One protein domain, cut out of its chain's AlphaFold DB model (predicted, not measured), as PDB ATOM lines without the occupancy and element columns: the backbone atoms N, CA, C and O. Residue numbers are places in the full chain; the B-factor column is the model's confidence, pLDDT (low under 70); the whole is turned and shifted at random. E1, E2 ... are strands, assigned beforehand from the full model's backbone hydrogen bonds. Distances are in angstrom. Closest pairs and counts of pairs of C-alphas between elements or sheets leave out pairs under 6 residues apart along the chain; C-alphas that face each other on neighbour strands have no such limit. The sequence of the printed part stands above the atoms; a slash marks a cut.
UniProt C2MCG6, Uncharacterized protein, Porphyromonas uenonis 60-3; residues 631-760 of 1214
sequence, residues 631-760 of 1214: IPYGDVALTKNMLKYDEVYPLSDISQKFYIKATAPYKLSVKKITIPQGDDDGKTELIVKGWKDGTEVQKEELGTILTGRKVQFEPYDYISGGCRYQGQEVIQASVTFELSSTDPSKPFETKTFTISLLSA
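What this domain is: This is residues 631 to 760 of the 1214 residues of an uncharacterized protein of Porphyromonas uenonis 60-3 (UniProt C2MCG6). What shape do these atoms make? Two sheets of strands lie face to face in an elongated sandwich: a curled sheet of five strands, E2 E8 E7 E4 E5, and a smaller sheet, E1 E3 E6. The loop at Gly 727 makes one end of the long axis and the loop at Ser 745 the other. What is it built of? The printed part has 130 residues with no named helix and eight named strands, E1 to E8 in that order along the chain; the class is all strand, with under half of the residues, 56, in named elements. The larger sheet is mixed and the smaller all antiparallel; the whole is compact, with a radius of gyration of the C-alphas of 15.1 A and spans of 49 by 29 by 22 A.

How they stand to each other: How is the smaller sheet paired? E1, residues 631 to 633, is antiparallel to E3, residues 656 to 663, with N 631 and O 661 within hydrogen-bond range at 2.8 A. E3 is also antiparallel to E6, residues 704 to 713, with N 658 and O 711 at 3.0 A; E6 bends by 81 degrees at residue 707. How does the larger sheet run? The edge strand E2, residues 648 to 650, is parallel to E8, residues 751 to 758, with N 649 and O 756 at 2.9 A, and E8 forms a hairpin with E7, residues 732 to 741, with N 737 and O 753 at 2.8 A. E7 is antiparallel to E4, residues 666 to 674, with N 669 and O 738 at 2.9 A, and E4 forms a hairpin with the edge strand E5, residues 696 to 700, with N 668 and O 698 at 2.8 A. How do the sheets stand? Their facing parts are 9.5 A centre to centre, and the strands of the one stand at 16 degrees to those of the other. The closest C-alphas of E5 and E6 are those of Gln 698 and Val 711, 7.3 A apart.

Where its parts are: Where does the first strand begin? C-alpha 631 of E1 is at (251.142, 226.050, 205.922). Which strands are longer? From first to last C-alpha E3 measures 24.1 A, E4 23.6 A, E6 22.5 A, E7 30.0 A and E8 23.4 A. Where does the last strand end? C-alpha 758 of E8 is at (235.103, 213.556, 194.501).

The domain as a whole: How far does it reach? The two C-alphas farthest apart are those of Gly 727 and Ser 745, 49.0 A. Is it unbroken? The printed part has no cut; the links E1 to E2, E4 to E5 and E6 to E7 are long. Where is confidence low? The pLDDT is under 70 at residues 679 to 683, 703 and 721 to 722.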
ATOM      1  N   ILE A 631     252.595 226.248 205.824       92.94
ATOM      2  CA  ILE A 631     251.142 226.050 205.922       92.94
ATOM      3  C   ILE A 631     250.522 225.949 204.511       92.94
ATOM      4  O   ILE A 631     250.742 226.845 203.691       92.94
ATOM      5  N   PRO A 632     249.738 224.895 204.218       94.88
ATOM      6  CA  PRO A 632     248.946 224.769 202.995       94.88
ATOM      7  C   PRO A 632     247.675 225.638 203.007       94.88
ATOM      8  O   PRO A 632     246.986 225.747 204.024       94.88
ATOM      9  N   TYR A 633     247.333 226.202 201.850       92.75
ATOM     10  CA  TYR A 633     246.170 227.052 201.607       92.75
ATOM     11  C   TYR A 633     245.450 226.677 200.307       92.75
ATOM     12  O   TYR A 633     246.088 226.518 199.266       92.75
ATOM     13  N   GLY A 634     244.118 226.577 200.353       87.62
ATOM     14  CA  GLY A 634     243.294 226.199 199.194       87.62
ATOM     15  C   GLY A 634     243.118 227.306 198.147       87.62
ATOM     16  O   GLY A 634     242.681 227.042 197.033       87.62
ATOM     17  N   ASP A 635     243.455 228.552 198.479       84.25
ATOM     18  CA  ASP A 635     243.194 229.737 197.661       84.25
ATOM     19  C   ASP A 635     244.423 230.646 197.520       84.25
ATOM     20  O   ASP A 635     245.309 230.679 198.372       84.25
ATOM     21  N   VAL A 636     244.450 231.444 196.449       82.00
ATOM     22  CA  VAL A 636     245.565 232.364 196.150       82.00
ATOM     23  C   VAL A 636     245.639 233.564 197.106       82.00
ATOM     24  O   VAL A 636     246.696 234.172 197.238       82.00
ATOM     25  N   ALA A 637     244.545 233.903 197.799       81.75
ATOM     26  CA  ALA A 637     244.544 234.944 198.830       81.75
ATOM     27  C   ALA A 637     245.032 234.427 200.200       81.75
ATOM     28  O   ALA A 637     245.164 235.219 201.134       81.75
ATOM     29  N   LEU A 638     245.358 233.129 200.306       85.25
ATOM     30  CA  LEU A 638     245.901 232.468 201.495       85.25
ATOM     31  C   LEU A 638     244.978 232.613 202.718       85.25
ATOM     32  O   LEU A 638     245.422 232.919 203.825       85.25
ATOM     33  N   THR A 639     243.679 232.393 202.503       83.88
ATOM     34  CA  THR A 639     242.625 232.517 203.525       83.88
ATOM     35  C   THR A 639     242.117 231.163 204.038       83.88
ATOM     36  O   THR A 639     241.809 231.022 205.220       83.88
ATOM     37  N   LYS A 640     242.098 230.128 203.190       84.38
ATOM     38  CA  LYS A 640     241.649 228.762 203.498       84.38
ATOM     39  C   LYS A 640     242.799 227.878 203.985       84.38
ATOM     40  O   LYS A 640     243.356 227.105 203.211       84.38
ATOM     41  N   ASN A 641     243.164 227.975 205.262       91.00
ATOM     42  CA  ASN A 641     244.215 227.138 205.859       91.00
ATOM     43  C   ASN A 641     243.822 225.639 205.870       91.00
ATOM     44  O   ASN A 641     242.977 225.214 206.660       91.00
ATOM     45  N   MET A 642     244.473 224.822 205.036       92.12
ATOM     46  CA  MET A 642     244.140 223.401 204.834       92.12
ATOM     47  C   MET A 642     244.615 222.480 205.975       92.12
ATOM     48  O   MET A 642     244.366 221.280 205.937       92.12
ATOM     49  N   LEU A 643     245.273 223.016 207.012       90.94
ATOM     50  CA  LEU A 643     245.483 222.297 208.280       90.94
ATOM     51  C   LEU A 643     244.212 222.280 209.147       90.94
ATOM     52  O   LEU A 643     244.137 221.519 210.106       90.94
ATOM     53  N   LYS A 644     243.241 223.156 208.846       87.25
ATOM     54  CA  LYS A 644     242.006 223.356 209.624       87.25
ATOM     55  C   LYS A 644     240.733 223.024 208.847       87.25
ATOM     56  O   LYS A 644     239.687 222.834 209.463       87.25
ATOM     57  N   TYR A 645     240.811 222.961 207.518       79.44
ATOM     58  CA  TYR A 645     239.671 222.749 206.631       79.44
ATOM     59  C   TYR A 645     239.985 221.698 205.560       79.44
ATOM     60  O   TYR A 645     240.990 221.806 204.860       79.44
ATOM     61  N   ASP A 646     239.085 220.723 205.402       76.69
ATOM     62  CA  ASP A 646     239.112 219.763 204.293       76.69
ATOM     63  C   ASP A 646     238.769 220.481 202.977       76.69
ATOM     64  O   ASP A 646     237.600 220.822 202.744       76.69
ATOM     65  N   GLU A 647     239.762 220.682 202.110       86.06
ATOM     66  CA  GLU A 647     239.546 221.226 200.765       86.06
ATOM     67  C   GLU A 647     239.185 220.105 199.773       86.06
ATOM     68  O   GLU A 647     239.682 218.973 199.861       86.06
ATOM     69  N   VAL A 648     238.271 220.417 198.850       88.25
ATOM     70  CA  VAL A 648     237.554 219.428 198.037       88.25
ATOM     71  C   VAL A 648     237.665 219.748 196.556       88.25
ATOM     72  O   VAL A 648     237.369 220.859 196.122       88.25
ATOM     73  N   TYR A 649     238.047 218.733 195.793       88.06
ATOM     74  CA  TYR A 649     238.496 218.827 194.411       88.06
ATOM     75  C   TYR A 649     237.766 217.767 193.558       88.06
ATOM     76  O   TYR A 649     237.569 216.647 194.032       88.06
ATOM     77  N   PRO A 650     237.309 218.050 192.327       86.94
ATOM     78  CA  PRO A 650     236.694 217.049 191.469       86.94
ATOM     79  C   PRO A 650     237.711 216.047 190.911       86.94
ATOM     80  O   PRO A 650     238.818 216.408 190.507       86.94
ATOM     81  N   LEU A 651     237.280 214.792 190.783       89.12
ATOM     82  CA  LEU A 651     237.923 213.749 189.978       89.12
ATOM     83  C   LEU A 651     237.642 213.973 188.480       89.12
ATOM     84  O   LEU A 651     236.991 213.164 187.821       89.12
ATOM     85  N   SER A 652     238.088 215.117 187.968       83.88
ATOM     86  CA  SER A 652     238.077 215.494 186.550       83.88
ATOM     87  C   SER A 652     239.510 215.644 186.040       83.88
ATOM     88  O   SER A 652     240.385 216.043 186.804       83.88
ATOM     89  N   ASP A 653     239.721 215.432 184.743       83.12
ATOM     90  CA  ASP A 653     240.999 215.607 184.030       83.12
ATOM     91  C   ASP A 653     241.561 217.043 184.039       83.12
ATOM     92  O   ASP A 653     242.727 217.257 183.695       83.12
ATOM     93  N   ILE A 654     240.729 217.995 184.460       80.88
ATOM     94  CA  ILE A 654     241.015 219.401 184.736       80.88
ATOM     95  C   ILE A 654     242.179 219.581 185.729       80.88
ATOM     96  O   ILE A 654     242.177 219.028 186.833       80.88
ATOM     97  N   SER A 655     243.114 220.465 185.364       85.44
ATOM     98  CA  SER A 655     244.244 220.892 186.199       85.44
ATOM     99  C   SER A 655     243.791 221.732 187.398       85.44
ATOM    100  O   SER A 655     243.007 222.672 187.268       85.44
ATOM    101  N   GLN A 656     244.287 221.378 188.581       88.31
ATOM    102  CA  GLN A 656     243.863 221.893 189.884       88.31
ATOM    103  C   GLN A 656     245.077 222.280 190.730       88.31
ATOM    104  O   GLN A 656     246.216 221.946 190.399       88.31
ATOM    105  N   LYS A 657     244.864 223.066 191.791       90.50
ATOM    106  CA  LYS A 657     245.964 223.695 192.531       90.50
ATOM    107  C   LYS A 657     245.613 224.053 193.971       90.50
ATOM    108  O   LYS A 657     244.469 224.376 194.262       90.50
ATOM    109  N   PHE A 658     246.645 224.100 194.804       93.44
ATOM    110  CA  PHE A 658     246.671 224.757 196.114       93.44
ATOM    111  C   PHE A 658     248.010 225.490 196.289       93.44
ATOM    112  O   PHE A 658     248.831 225.516 195.366       93.44
ATOM    113  N   TYR A 659     248.243 226.110 197.444       93.50
ATOM    114  CA  TYR A 659     249.433 226.921 197.709       93.50
ATOM    115  C   TYR A 659     250.075 226.549 199.048       93.50
ATOM    116  O   TYR A 659     249.365 226.299 200.014       93.50
ATOM    117  N   ILE A 660     251.405 226.550 199.147       93.94
ATOM    118  CA  ILE A 660     252.124 226.454 200.428       93.94
ATOM    119  C   ILE A 660     252.724 227.818 200.760       93.94
ATOM    120  O   ILE A 660     253.591 228.308 200.037       93.94
ATOM    121  N   LYS A 661     252.290 228.443 201.853       92.00
ATOM    122  CA  LYS A 661     252.939 229.639 202.407       92.00
ATOM    123  C   LYS A 661     253.986 229.194 203.419       92.00
ATOM    124  O   LYS A 661     253.663 228.403 204.305       92.00
ATOM    125  N   ALA A 662     255.207 229.706 203.312       90.31
ATOM    126  CA  ALA A 662     256.303 229.297 204.186       90.31
ATOM    127  C   ALA A 662     257.236 230.454 204.566       90.31
ATOM    128  O   ALA A 662     257.321 231.469 203.868       90.31
ATOM    129  N   THR A 663     257.936 230.267 205.682       88.00
ATOM    130  CA  THR A 663     259.100 231.050 206.148       88.00
ATOM    131  C   THR A 663     260.320 230.167 206.428       88.00
ATOM    132  O   THR A 663     261.358 230.664 206.863       88.00
ATOM    133  N   ALA A 664     260.201 228.859 206.197       89.25
ATOM    134  CA  ALA A 664     261.244 227.864 206.376       89.25
ATOM    135  C   ALA A 664     261.275 226.892 205.180       89.25
ATOM    136  O   ALA A 664     260.212 226.592 204.625       89.25
ATOM    137  N   PRO A 665     262.461 226.401 204.765       93.06
ATOM    138  CA  PRO A 665     262.592 225.389 203.718       93.06
ATOM    139  C   PRO A 665     261.779 224.132 204.041       93.06
ATOM    140  O   PRO A 665     261.769 223.672 205.185       93.06
ATOM    141  N   TYR A 666     261.084 223.584 203.044       95.00
ATOM    142  CA  TYR A 666     260.166 222.465 203.245       95.00
ATOM    143  C   TYR A 666     260.214 221.423 202.128       95.00
ATOM    144  O   TYR A 666     260.593 221.691 200.985       95.00
ATOM    145  N   LYS A 667     259.751 220.221 202.464       96.00
ATOM    146  CA  LYS A 667     259.415 219.150 201.528       96.00
ATOM    147  C   LYS A 667     257.943 218.790 201.691       96.00
ATOM    148  O   LYS A 667     257.465 218.595 202.805       96.00
ATOM    149  N   LEU A 668     257.245 218.699 200.565       97.31
ATOM    150  CA  LEU A 668     255.877 218.218 200.448       97.31
ATOM    151  C   LEU A 668     255.881 216.885 199.694       97.31
ATOM    152  O   LEU A 668     256.310 216.816 198.540       97.31
ATOM    153  N   SER A 669     255.355 215.841 200.324       96.75
ATOM    154  CA  SER A 669     255.255 214.494 199.751       96.75
ATOM    155  C   SER A 669     253.848 213.927 199.878       96.75
ATOM    156  O   SER A 669     253.157 214.188 200.859       96.75
ATOM    157  N   VAL A 670     253.435 213.097 198.920       95.88
ATOM    158  CA  VAL A 670     252.275 212.212 199.068       95.88
ATOM    159  C   VAL A 670     252.624 211.154 200.110       95.88
ATOM    160  O   VAL A 670     253.462 210.286 199.873       95.88
ATOM    161  N   LYS A 671     251.982 211.229 201.275       94.38
ATOM    162  CA  LYS A 671     252.128 210.243 202.349       94.38
ATOM    163  C   LYS A 671     251.313 208.992 202.054       94.38
ATOM    164  O   LYS A 671     251.808 207.891 202.270       94.38
ATOM    165  N   LYS A 672     250.072 209.180 201.595       91.62
ATOM    166  CA  LYS A 672     249.165 208.099 201.207       91.62
ATOM    167  C   LYS A 672     248.038 208.586 200.299       91.62
ATOM    168  O   LYS A 672     247.373 209.569 200.623       91.62
ATOM    169  N   ILE A 673     247.755 207.851 199.232       90.81
ATOM    170  CA  ILE A 673     246.499 207.926 198.482       90.81
ATOM    171  C   ILE A 673     245.557 206.855 199.045       90.81
ATOM    172  O   ILE A 673     245.937 205.707 199.249       90.81
ATOM    173  N   THR A 674     244.319 207.230 199.362       88.06
ATOM    174  CA  THR A 674     243.301 206.305 199.885       88.06
ATOM    175  C   THR A 674     242.076 206.311 198.984       88.06
ATOM    176  O   THR A 674     241.512 207.366 198.691       88.06
ATOM    177  N   ILE A 675     241.660 205.114 198.576       85.56
ATOM    178  CA  ILE A 675     240.485 204.843 197.748       85.56
ATOM    179  C   ILE A 675     239.572 203.914 198.577       85.56
ATOM    180  O   ILE A 675     240.078 202.932 199.122       85.56
ATOM    181  N   PRO A 676     238.257 204.180 198.721       76.31
ATOM    182  CA  PRO A 676     237.354 203.355 199.532       76.31
ATOM    183  C   PRO A 676     237.270 201.883 199.107       76.31
ATOM    184  O   PRO A 676     236.953 201.035 199.935       76.31
ATOM    185  N   GLN A 677     237.548 201.589 197.834       75.06
ATOM    186  CA  GLN A 677     237.614 200.239 197.277       75.06
ATOM    187  C   GLN A 677     238.808 199.401 197.776       75.06
ATOM    188  O   GLN A 677     238.751 198.182 197.660       75.06
ATOM    189  N   GLY A 678     239.855 200.024 198.328       70.38
ATOM    190  CA  GLY A 678     241.148 199.381 198.594       70.38
ATOM    191  C   GLY A 678     242.228 199.789 197.585       70.38
ATOM    192  O   GLY A 678     241.977 200.591 196.687       70.38
ATOM    193  N   ASP A 679     243.438 199.254 197.764       66.25
ATOM    194  CA  ASP A 679     244.598 199.469 196.875       66.25
ATOM    195  C   ASP A 679     245.297 198.137 196.555       66.25
ATOM    196  O   ASP A 679     246.520 198.016 196.545       66.25
ATOM    197  N   ASP A 680     244.497 197.095 196.331       60.06
ATOM    198  CA  ASP A 680     244.983 195.714 196.220       60.06
ATOM    199  C   ASP A 680     245.881 195.479 194.980       60.06
ATOM    200  O   ASP A 680     246.592 194.478 194.914       60.06
ATOM    201  N   ASP A 681     245.888 196.419 194.023       59.53
ATOM    202  CA  ASP A 681     246.749 196.423 192.828       59.53
ATOM    203  C   ASP A 681     247.970 197.368 192.922       59.53
ATOM    204  O   ASP A 681     248.808 197.357 192.016       59.53
ATOM    205  N   GLY A 682     248.068 198.230 193.944       62.53
ATOM    206  CA  GLY A 682     249.134 199.238 194.075       62.53
ATOM    207  C   GLY A 682     249.139 200.328 192.987       62.53
ATOM    208  O   GLY A 682     250.189 200.894 192.676       62.53
ATOM    209  N   LYS A 683     247.984 200.604 192.364       66.38
ATOM    210  CA  LYS A 683     247.818 201.499 191.193       66.38
ATOM    211  C   LYS A 683     247.161 202.839 191.534       66.38
ATOM    212  O   LYS A 683     246.341 203.358 190.774       66.38
ATOM    213  N   THR A 684     247.520 203.427 192.672       70.62
ATOM    214  CA  THR A 684     247.016 204.749 193.102       70.62
ATOM    215  C   THR A 684     247.327 205.891 192.127       70.62
ATOM    216  O   THR A 684     246.616 206.899 192.127       70.62
ATOM    217  N   GLU A 685     248.290 205.697 191.219       74.19
ATOM    218  CA  GLU A 685     248.592 206.580 190.081       74.19
ATOM    219  C   GLU A 685     247.410 206.852 189.141       74.19
ATOM    220  O   GLU A 685     247.449 207.829 188.403       74.19
ATOM    221  N   LEU A 686     246.345 206.043 189.189       80.50
ATOM    222  CA  LEU A 686     245.105 206.270 188.439       80.50
ATOM    223  C   LEU A 686     244.170 207.312 189.081       80.50
ATOM    224  O   LEU A 686     243.143 207.641 188.496       80.50
ATOM    225  N   ILE A 687     244.492 207.843 190.267       88.94
ATOM    226  CA  ILE A 687     243.691 208.883 190.934       88.94
ATOM    227  C   ILE A 687     244.190 210.286 190.576       88.94
ATOM    228  O   ILE A 687     243.393 211.132 190.171       88.94
ATOM    229  N   VAL A 688     245.502 210.523 190.684       90.88
ATOM    230  CA  VAL A 688     246.167 211.767 190.260       90.88
ATOM    231  C   VAL A 688     247.378 211.420 189.401       90.88
ATOM    232  O   VAL A 688     248.245 210.653 189.819       90.88
ATOM    233  N   LYS A 689     247.443 212.005 188.199       90.69
ATOM    234  CA  LYS A 689     248.476 211.745 187.189       90.69
ATOM    235  C   LYS A 689     249.871 211.960 187.786       90.69
ATOM    236  O   LYS A 689     250.222 213.066 188.190       90.69
ATOM    237  N   GLY A 690     250.673 210.894 187.821       89.12
ATOM    238  CA  GLY A 690     252.060 210.922 188.302       89.12
ATOM    239  C   GLY A 690     252.242 210.900 189.826       89.12
ATOM    240  O   GLY A 690     253.377 211.010 190.293       89.12
ATOM    241  N   TRP A 691     251.178 210.745 190.618       91.94
ATOM    242  CA  TRP A 691     251.266 210.633 192.079       91.94
ATOM    243  C   TRP A 691     250.998 209.211 192.564       91.94
ATOM    244  O   TRP A 691     250.023 208.584 192.176       91.94
ATOM    245  N   LYS A 692     251.835 208.738 193.485       89.31
ATOM    246  CA  LYS A 692     251.667 207.494 194.238       89.31
ATOM    247  C   LYS A 692     252.190 207.693 195.659       89.31
ATOM    248  O   LYS A 692     252.797 208.724 195.961       89.31
ATOM    249  N   ASP A 693     251.983 206.712 196.525       89.69
ATOM    250  CA  ASP A 693     252.526 206.730 197.884       89.69
ATOM    251  C   ASP A 693     254.054 206.941 197.864       89.69
ATOM    252  O   ASP A 693     254.791 206.282 197.128       89.69
ATOM    253  N   GLY A 694     254.528 207.912 198.649       88.69
ATOM    254  CA  GLY A 694     255.933 208.320 198.716       88.69
ATOM    255  C   GLY A 694     256.388 209.345 197.666       88.69
ATOM    256  O   GLY A 694     257.532 209.794 197.747       88.69
ATOM    257  N   THR A 695     255.548 209.757 196.704       93.50
ATOM    258  CA  THR A 695     255.931 210.763 195.691       93.50
ATOM    259  C   THR A 695     256.301 212.099 196.343       93.50
ATOM    260  O   THR A 695     255.505 212.686 197.074       93.50
ATOM    261  N   GLU A 696     257.490 212.631 196.051       95.38
ATOM    262  CA  GLU A 696     257.836 214.026 196.347       95.38
ATOM    263  C   GLU A 696     257.118 214.944 195.352       95.38
ATOM    264  O   GLU A 696     257.293 214.820 194.142       95.38
ATOM    265  N   VAL A 697     256.264 215.829 195.865       92.62
ATOM    266  CA  VAL A 697     255.396 216.708 195.064       92.62
ATOM    267  C   VAL A 697     256.062 218.057 194.838       92.62
ATOM    268  O   VAL A 697     255.950 218.645 193.765       92.62
ATOM    269  N   GLN A 698     256.733 218.565 195.870       94.19
ATOM    270  CA  GLN A 698     257.434 219.837 195.836       94.19
ATOM    271  C   GLN A 698     258.494 219.874 196.935       94.19
ATOM    272  O   GLN A 698     258.246 219.451 198.064       94.19
ATOM    273  N   LYS A 699     259.647 220.455 196.620       91.88
ATOM    274  CA  LYS A 699     260.677 220.838 197.580       91.88
ATOM    275  C   LYS A 699     260.954 222.325 197.404       91.88
ATOM    276  O   LYS A 699     260.964 222.813 196.275       91.88
ATOM    277  N   GLU A 700     261.135 223.029 198.509       89.12
ATOM    278  CA  GLU A 700     261.451 224.450 198.539       89.12
ATOM    279  C   GLU A 700     262.651 224.677 199.456       89.12
ATOM    280  O   GLU A 700     262.636 224.277 200.620       89.12
ATOM    281  N   GLU A 701     263.700 225.292 198.917       81.62
ATOM    282  CA  GLU A 701     265.015 225.392 199.562       81.62
ATOM    283  C   GLU A 701     265.292 226.806 200.096       81.62
ATOM    284  O   GLU A 701     266.088 226.969 201.017       81.62
ATOM    285  N   LEU A 702     264.583 227.827 199.593       71.38
ATOM    286  CA  LEU A 702     264.750 229.225 200.014       71.38
ATOM    287  C   LEU A 702     263.906 229.590 201.243       71.38
ATOM    288  O   LEU A 702     264.202 230.550 201.955       71.38
ATOM    289  N   GLY A 703     262.836 228.834 201.486       58.94
ATOM    290  CA  GLY A 703     261.993 228.895 202.679       58.94
ATOM    291  C   GLY A 703     261.036 230.083 202.806       58.94
ATOM    292  O   GLY A 703     259.940 229.899 203.323       58.94
ATOM    293  N   THR A 704     261.381 231.279 202.325       70.25
ATOM    294  CA  THR A 704     260.543 232.481 202.508       70.25
ATOM    295  C   THR A 704     259.633 232.739 201.308       70.25
ATOM    296  O   THR A 704     259.994 233.460 200.381       70.25
ATOM    297  N   ILE A 705     258.413 232.189 201.345       75.19
ATOM    298  CA  ILE A 705     257.376 232.382 200.318       75.19
ATOM    299  C   ILE A 705     256.063 232.816 200.977       75.19
ATOM    300  O   ILE A 705     255.115 232.045 201.148       75.19
ATOM    301  N   LEU A 706     256.001 234.100 201.338       78.94
ATOM    302  CA  LEU A 706     254.830 234.710 201.977       78.94
ATOM    303  C   LEU A 706     253.629 234.887 201.030       78.94
ATOM    304  O   LEU A 706     252.509 235.045 201.511       78.94
ATOM    305  N   THR A 707     253.855 234.826 199.713       79.88
ATOM    306  CA  THR A 707     252.838 234.881 198.645       79.88
ATOM    307  C   THR A 707     252.225 233.521 198.297       79.88
ATOM    308  O   THR A 707     251.291 233.468 197.504       79.88
ATOM    309  N   GLY A 708     252.719 232.429 198.893       85.69
ATOM    310  CA  GLY A 708     252.285 231.067 198.590       85.69
ATOM    311  C   GLY A 708     252.920 230.485 197.320       85.69
ATOM    312  O   GLY A 708     252.802 231.023 196.220       85.69
ATOM    313  N   ARG A 709     253.570 229.328 197.448       91.81
ATOM    314  CA  ARG A 709     254.097 228.542 196.330       91.81
ATOM    315  C   ARG A 709     252.991 227.652 195.771       91.81
ATOM    316  O   ARG A 709     252.454 226.821 196.497       91.81
ATOM    317  N   LYS A 710     252.650 227.804 194.488       92.25
ATOM    318  CA  LYS A 710     251.644 226.958 193.824       92.25
ATOM    319  C   LYS A 710     252.102 225.492 193.789       92.25
ATOM    320  O   LYS A 710     253.205 225.201 193.325       92.25
ATOM    321  N   VAL A 711     251.218 224.588 194.193       93.88
ATOM    322  CA  VAL A 711     251.261 223.150 193.905       93.88
ATOM    323  C   VAL A 711     250.144 222.874 192.905       93.88
ATOM    324  O   VAL A 711     249.001 223.241 193.162       93.88
ATOM    325  N   GLN A 712     250.465 222.282 191.755       92.56
ATOM    326  CA  GLN A 712     249.513 222.009 190.674       92.56
ATOM    327  C   GLN A 712     249.475 220.507 190.383       92.56
ATOM    328  O   GLN A 712     250.513 219.850 190.423       92.56
ATOM    329  N   PHE A 713     248.283 219.969 190.128       92.25
ATOM    330  CA  PHE A 713     248.039 218.538 189.955       92.25
ATOM    331  C   PHE A 713     246.839 218.277 189.038       92.25
ATOM    332  O   PHE A 713     245.985 219.142 188.857       92.25
ATOM    333  N   GLU A 714     246.759 217.075 188.473       91.50
ATOM    334  CA  GLU A 714     245.691 216.675 187.552       91.50
ATOM    335  C   GLU A 714     245.124 215.309 187.941       91.50
ATOM    336  O   GLU A 714     245.819 214.300 187.797       91.50
ATOM    337  N   PRO A 715     243.874 215.237 188.424       91.00
ATOM    338  CA  PRO A 715     243.175 213.970 188.588       91.00
ATOM    339  C   PRO A 715     242.876 213.278 187.250       91.00
ATOM    340  O   PRO A 715     243.015 213.861 186.173       91.00
ATOM    341  N   TYR A 716     242.452 212.018 187.311       88.69
ATOM    342  CA  TYR A 716     241.795 211.357 186.178       88.69
ATOM    343  C   TYR A 716     240.294 211.667 186.175       88.69
ATOM    344  O   TYR A 716     239.693 211.873 187.230       88.69
ATOM    345  N   ASP A 717     239.676 211.672 184.989       87.25
ATOM    346  CA  ASP A 717     238.242 211.929 184.837       87.25
ATOM    347  C   ASP A 717     237.381 210.696 185.161       87.25
ATOM    348  O   ASP A 717     237.118 209.832 184.318       87.25
ATOM    349  N   TYR A 718     236.902 210.648 186.401       86.31
ATOM    350  CA  TYR A 718     235.876 209.711 186.858       86.31
ATOM    351  C   TYR A 718     234.450 210.273 186.721       86.31
ATOM    352  O   TYR A 718     233.489 209.571 187.035       86.31
ATOM    353  N   ILE A 719     234.290 211.511 186.241       82.75
ATOM    354  CA  ILE A 719     233.025 212.259 186.232       82.75
ATOM    355  C   ILE A 719     232.258 212.076 184.923       82.75
ATOM    356  O   ILE A 719     231.047 211.860 184.963       82.75
ATOM    357  N   SER A 720     232.936 212.072 183.770       73.06
ATOM    358  CA  SER A 720     232.310 211.669 182.496       73.06
ATOM    359  C   SER A 720     232.013 210.166 182.414       73.06
ATOM    360  O   SER A 720     231.315 209.710 181.509       73.06
ATOM    361  N   GLY A 721     232.556 209.380 183.349       65.94
ATOM    362  CA  GLY A 721     232.487 207.922 183.354       65.94
ATOM    363  C   GLY A 721     233.558 207.227 182.506       65.94
ATOM    364  O   GLY A 721     233.558 205.998 182.465       65.94
ATOM    365  N   GLY A 722     234.472 207.978 181.876       67.56
ATOM    366  CA  GLY A 722     235.570 207.431 181.073       67.56
ATOM    367  C   GLY A 722     236.601 206.626 181.875       67.56
ATOM    368  O   GLY A 722     237.123 205.636 181.365       67.56
ATOM    369  N   CYS A 723     236.872 206.996 183.134       77.56
ATOM    370  CA  CYS A 723     237.780 206.248 184.006       77.56
ATOM    371  C   CYS A 723     237.055 205.260 184.945       77.56
ATOM    372  O   CYS A 723     235.934 205.493 185.421       77.56
ATOM    373  N   ARG A 724     237.722 204.134 185.229       80.25
ATOM    374  CA  ARG A 724     237.284 203.071 186.146       80.25
ATOM    375  C   ARG A 724     238.485 202.522 186.912       80.25
ATOM    376  O   ARG A 724     239.488 202.169 186.301       80.25
ATOM    377  N   TYR A 725     238.372 202.416 188.233       79.75
ATOM    378  CA  TYR A 725     239.379 201.773 189.083       79.75
ATOM    379  C   TYR A 725     238.892 200.357 189.385       79.75
ATOM    380  O   TYR A 725     237.780 200.197 189.882       79.75
ATOM    381  N   GLN A 726     239.661 199.333 189.003       78.12
ATOM    382  CA  GLN A 726     239.249 197.919 189.113       78.12
ATOM    383  C   GLN A 726     237.854 197.633 188.502       78.12
ATOM    384  O   GLN A 726     237.071 196.835 189.011       78.12
ATOM    385  N   GLY A 727     237.506 198.333 187.413       77.88
ATOM    386  CA  GLY A 727     236.188 198.248 186.766       77.88
ATOM    387  C   GLY A 727     235.054 199.016 187.469       77.88
ATOM    388  O   GLY A 727     233.956 199.093 186.921       77.88
ATOM    389  N   GLN A 728     235.305 199.627 188.629       79.50
ATOM    390  CA  GLN A 728     234.321 200.361 189.429       79.50
ATOM    391  C   GLN A 728     234.437 201.890 189.274       79.50
ATOM    392  O   GLN A 728     235.457 202.428 188.835       79.50
ATOM    393  N   GLU A 729     233.370 202.608 189.637       81.62
ATOM    394  CA  GLU A 729     233.341 204.075 189.735       81.62
ATOM    395  C   GLU A 729     233.980 204.536 191.058       81.62
ATOM    396  O   GLU A 729     233.580 204.094 192.138       81.62
ATOM    397  N   VAL A 730     234.945 205.460 190.999       87.62
ATOM    398  CA  VAL A 730     235.525 206.087 192.196       87.62
ATOM    399  C   VAL A 730     234.725 207.342 192.533       87.62
ATOM    400  O   VAL A 730     234.911 208.384 191.916       87.62
ATOM    401  N   ILE A 731     233.832 207.244 193.523       87.50
ATOM    402  CA  ILE A 731     233.048 208.396 194.009       87.50
ATOM    403  C   ILE A 731     233.893 209.345 194.861       87.50
ATOM    404  O   ILE A 731     233.686 210.558 194.837       87.50
ATOM    405  N   GLN A 732     234.822 208.785 195.633       90.62
ATOM    406  CA  GLN A 732     235.715 209.513 196.518       90.62
ATOM    407  C   GLN A 732     237.106 208.884 196.464       90.62
ATOM    408  O   GLN A 732     237.228 207.665 196.498       90.62
ATOM    409  N   ALA A 733     238.136 209.718 196.485       90.69
ATOM    410  CA  ALA A 733     239.473 209.367 196.936       90.69
ATOM    411  C   ALA A 733     239.992 210.469 197.875       90.69
ATOM    412  O   ALA A 733     239.374 211.528 198.021       90.69
ATOM    413  N   SER A 734     241.124 210.245 198.527       91.56
ATOM    414  CA  SER A 734     241.802 211.282 199.309       91.56
ATOM    415  C   SER A 734     243.312 211.142 199.213       91.56
ATOM    416  O   SER A 734     243.826 210.026 199.281       91.56
ATOM    417  N   VAL A 735     244.017 212.267 199.104       92.88
ATOM    418  CA  VAL A 735     245.484 212.309 199.115       92.88
ATOM    419  C   VAL A 735     245.923 212.971 200.414       92.88
ATOM    420  O   VAL A 735     245.682 214.161 200.623       92.88
ATOM    421  N   THR A 736     246.537 212.191 201.300       93.88
ATOM    422  CA  THR A 736     247.205 212.690 202.503       93.88
ATOM    423  C   THR A 736     248.631 213.072 202.137       93.88
ATOM    424  O   THR A 736     249.392 212.243 201.636       93.88
ATOM    425  N   PHE A 737     249.009 214.310 202.430       96.69
ATOM    426  CA  PHE A 737     250.368 214.805 202.292       96.69
ATOM    427  C   PHE A 737     251.106 214.802 203.628       96.69
ATOM    428  O   PHE A 737     250.498 214.886 204.697       96.69
ATOM    429  N   GLU A 738     252.429 214.774 203.544       97.38
ATOM    430  CA  GLU A 738     253.344 215.140 204.618       97.38
ATOM    431  C   GLU A 738     254.110 216.401 204.211       97.38
ATOM    432  O   GLU A 738     254.616 216.487 203.090       97.38
ATOM    433  N   LEU A 739     254.160 217.378 205.116       96.31
ATOM    434  CA  LEU A 739     254.851 218.653 204.968       96.31
ATOM    435  C   LEU A 739     255.864 218.780 206.107       96.31
ATOM    436  O   LEU A 739     255.477 218.967 207.260       96.31
ATOM    437  N   SER A 740     257.149 218.652 205.792       95.19
ATOM    438  CA  SER A 740     258.249 218.619 206.765       95.19
ATOM    439  C   SER A 740     259.295 219.694 206.477       95.19
ATOM    440  O   SER A 740     259.474 220.097 205.325       95.19
ATOM    441  N   SER A 741     259.986 220.168 207.520       93.69
ATOM    442  CA  SER A 741     261.140 221.061 207.348       93.69
ATOM    443  C   SER A 741     262.315 220.305 206.730       93.69
ATOM    444  O   SER A 741     262.570 219.148 207.070       93.69
ATOM    445  N   THR A 742     263.042 220.970 205.834       92.44
ATOM    446  CA  THR A 742     264.285 220.459 205.230       92.44
ATOM    447  C   THR A 742     265.546 221.121 205.794       92.44
ATOM    448  O   THR A 742     266.648 220.684 205.466       92.44
ATOM    449  N   ASP A 743     265.406 222.129 206.663       87.75
ATOM    450  CA  ASP A 743     266.504 222.919 207.237       87.75
ATOM    451  C   ASP A 743     266.484 222.836 208.781       87.75
ATOM    452  O   ASP A 743     265.636 223.467 209.420       87.75
ATOM    453  N   PRO A 744     267.428 222.108 209.414       85.44
ATOM    454  CA  PRO A 744     267.527 222.015 210.873       85.44
ATOM    455  C   PRO A 744     267.757 223.352 211.594       85.44
ATOM    456  O   PRO A 744     267.520 223.429 212.797       85.44
ATOM    457  N   SER A 745     268.216 224.399 210.894       81.75
ATOM    458  CA  SER A 745     268.374 225.752 211.453       81.75
ATOM    459  C   SER A 745     267.078 226.574 211.433       81.75
ATOM    460  O   SER A 745     266.950 227.539 212.188       81.75
ATOM    461  N   LYS A 746     266.093 226.158 210.622       85.19
ATOM    462  CA  LYS A 746     264.744 226.739 210.533       85.19
ATOM    463  C   LYS A 746     263.680 225.642 210.723       85.19
ATOM    464  O   LYS A 746     262.883 225.374 209.818       85.19
ATOM    465  N   PRO A 747     263.676 224.943 211.873       87.19
ATOM    466  CA  PRO A 747     262.798 223.804 212.082       87.19
ATOM    467  C   PRO A 747     261.344 224.252 212.259       87.19
ATOM    468  O   PRO A 747     261.056 225.272 212.885       87.19
ATOM    469  N   PHE A 748     260.425 223.427 211.769       90.00
ATOM    470  CA  PHE A 748     259.015 223.445 212.142       90.00
ATOM    471  C   PHE A 748     258.513 222.000 212.251       90.00
ATOM    472  O   PHE A 748     259.125 221.080 211.704       90.00
ATOM    473  N   GLU A 749     257.431 221.788 212.997       90.38
ATOM    474  CA  GLU A 749     256.856 220.457 213.222       90.38
ATOM    475  C   GLU A 749     256.330 219.849 211.913       90.38
ATOM    476  O   GLU A 749     255.613 220.515 211.168       90.38
ATOM    477  N   THR A 750     256.650 218.580 211.636       94.94
ATOM    478  CA  THR A 750     256.116 217.867 210.466       94.94
ATOM    479  C   THR A 750     254.597 217.756 210.555       94.94
ATOM    480  O   THR A 750     254.062 217.173 211.496       94.94
ATOM    481  N   LYS A 751     253.899 218.254 209.536       94.62
ATOM    482  CA  LYS A 751     252.433 218.278 209.478       94.62
ATOM    483  C   LYS A 751     251.910 217.299 208.446       94.62
ATOM    484  O   LYS A 751     252.539 217.061 207.417       94.62
ATOM    485  N   THR A 752     250.701 216.805 208.673       95.12
ATOM    486  CA  THR A 752     249.929 216.082 207.659       95.12
ATOM    487  C   THR A 752     248.620 216.796 207.390       95.12
ATOM    488  O   THR A 752     247.955 217.231 208.327       95.12
ATOM    489  N   PHE A 753     248.229 216.875 206.123       94.56
ATOM    490  CA  PHE A 753     246.923 217.380 205.702       94.56
ATOM    491  C   PHE A 753     246.394 216.530 204.553       94.56
ATOM    492  O   PHE A 753     247.165 215.871 203.857       94.56
ATOM    493  N   THR A 754     245.080 216.537 204.354       92.38
ATOM    494  CA  THR A 754     244.421 215.677 203.369       92.38
ATOM    495  C   THR A 754     243.568 216.523 202.438       92.38
ATOM    496  O   THR A 754     242.760 217.323 202.900       92.38
ATOM    497  N   ILE A 755     243.708 216.314 201.128       92.75
ATOM    498  CA  ILE A 755     242.715 216.782 200.153       92.75
ATOM    499  C   ILE A 755     241.734 215.659 199.846       92.75
ATOM    500  O   ILE A 755     242.120 214.489 199.760       92.75
ATOM    501  N   SER A 756     240.467 216.014 199.659       91.25
ATOM    502  CA  SER A 756     239.440 215.073 199.213       91.25
ATOM    503  C   SER A 756     239.143 215.268 197.734       91.25
ATOM    504  O   SER A 756     238.948 216.391 197.275       91.25
ATOM    505  N   LEU A 757     239.075 214.160 197.004       91.69
ATOM    506  CA  LEU A 757     238.782 214.111 195.579       91.69
ATOM    507  C   LEU A 757     237.421 213.434 195.374       91.69
ATOM    508  O   LEU A 757     237.227 212.336 195.888       91.69
ATOM    509  N   LEU A 758     236.478 214.059 194.664       90.88
ATOM    510  CA  LEU A 758     235.103 213.556 194.501       90.88
ATOM    511  C   LEU A 758     234.661 213.520 193.034       90.88
ATOM    512  O   LEU A 758     234.915 214.460 192.292       90.88
ATOM    513  N   SER A 759     233.896 212.511 192.613       89.31
ATOM    514  CA  SER A 759     233.300 212.472 191.261       89.31
ATOM    515  C   SER A 759     232.029 213.340 191.120       89.31
ATOM    516  O   SER A 759     231.124 213.036 190.339       89.31
ATOM    517  N   ALA A 760     231.925 214.403 191.921       89.69
ATOM    518  CA  ALA A 760     230.770 215.286 192.010       89.69
ATOM    519  C   ALA A 760     231.136 216.599 192.722       89.69
ATOM    520  O   ALA A 760     232.030 216.633 193.568       89.69
TER     521      ALA A 760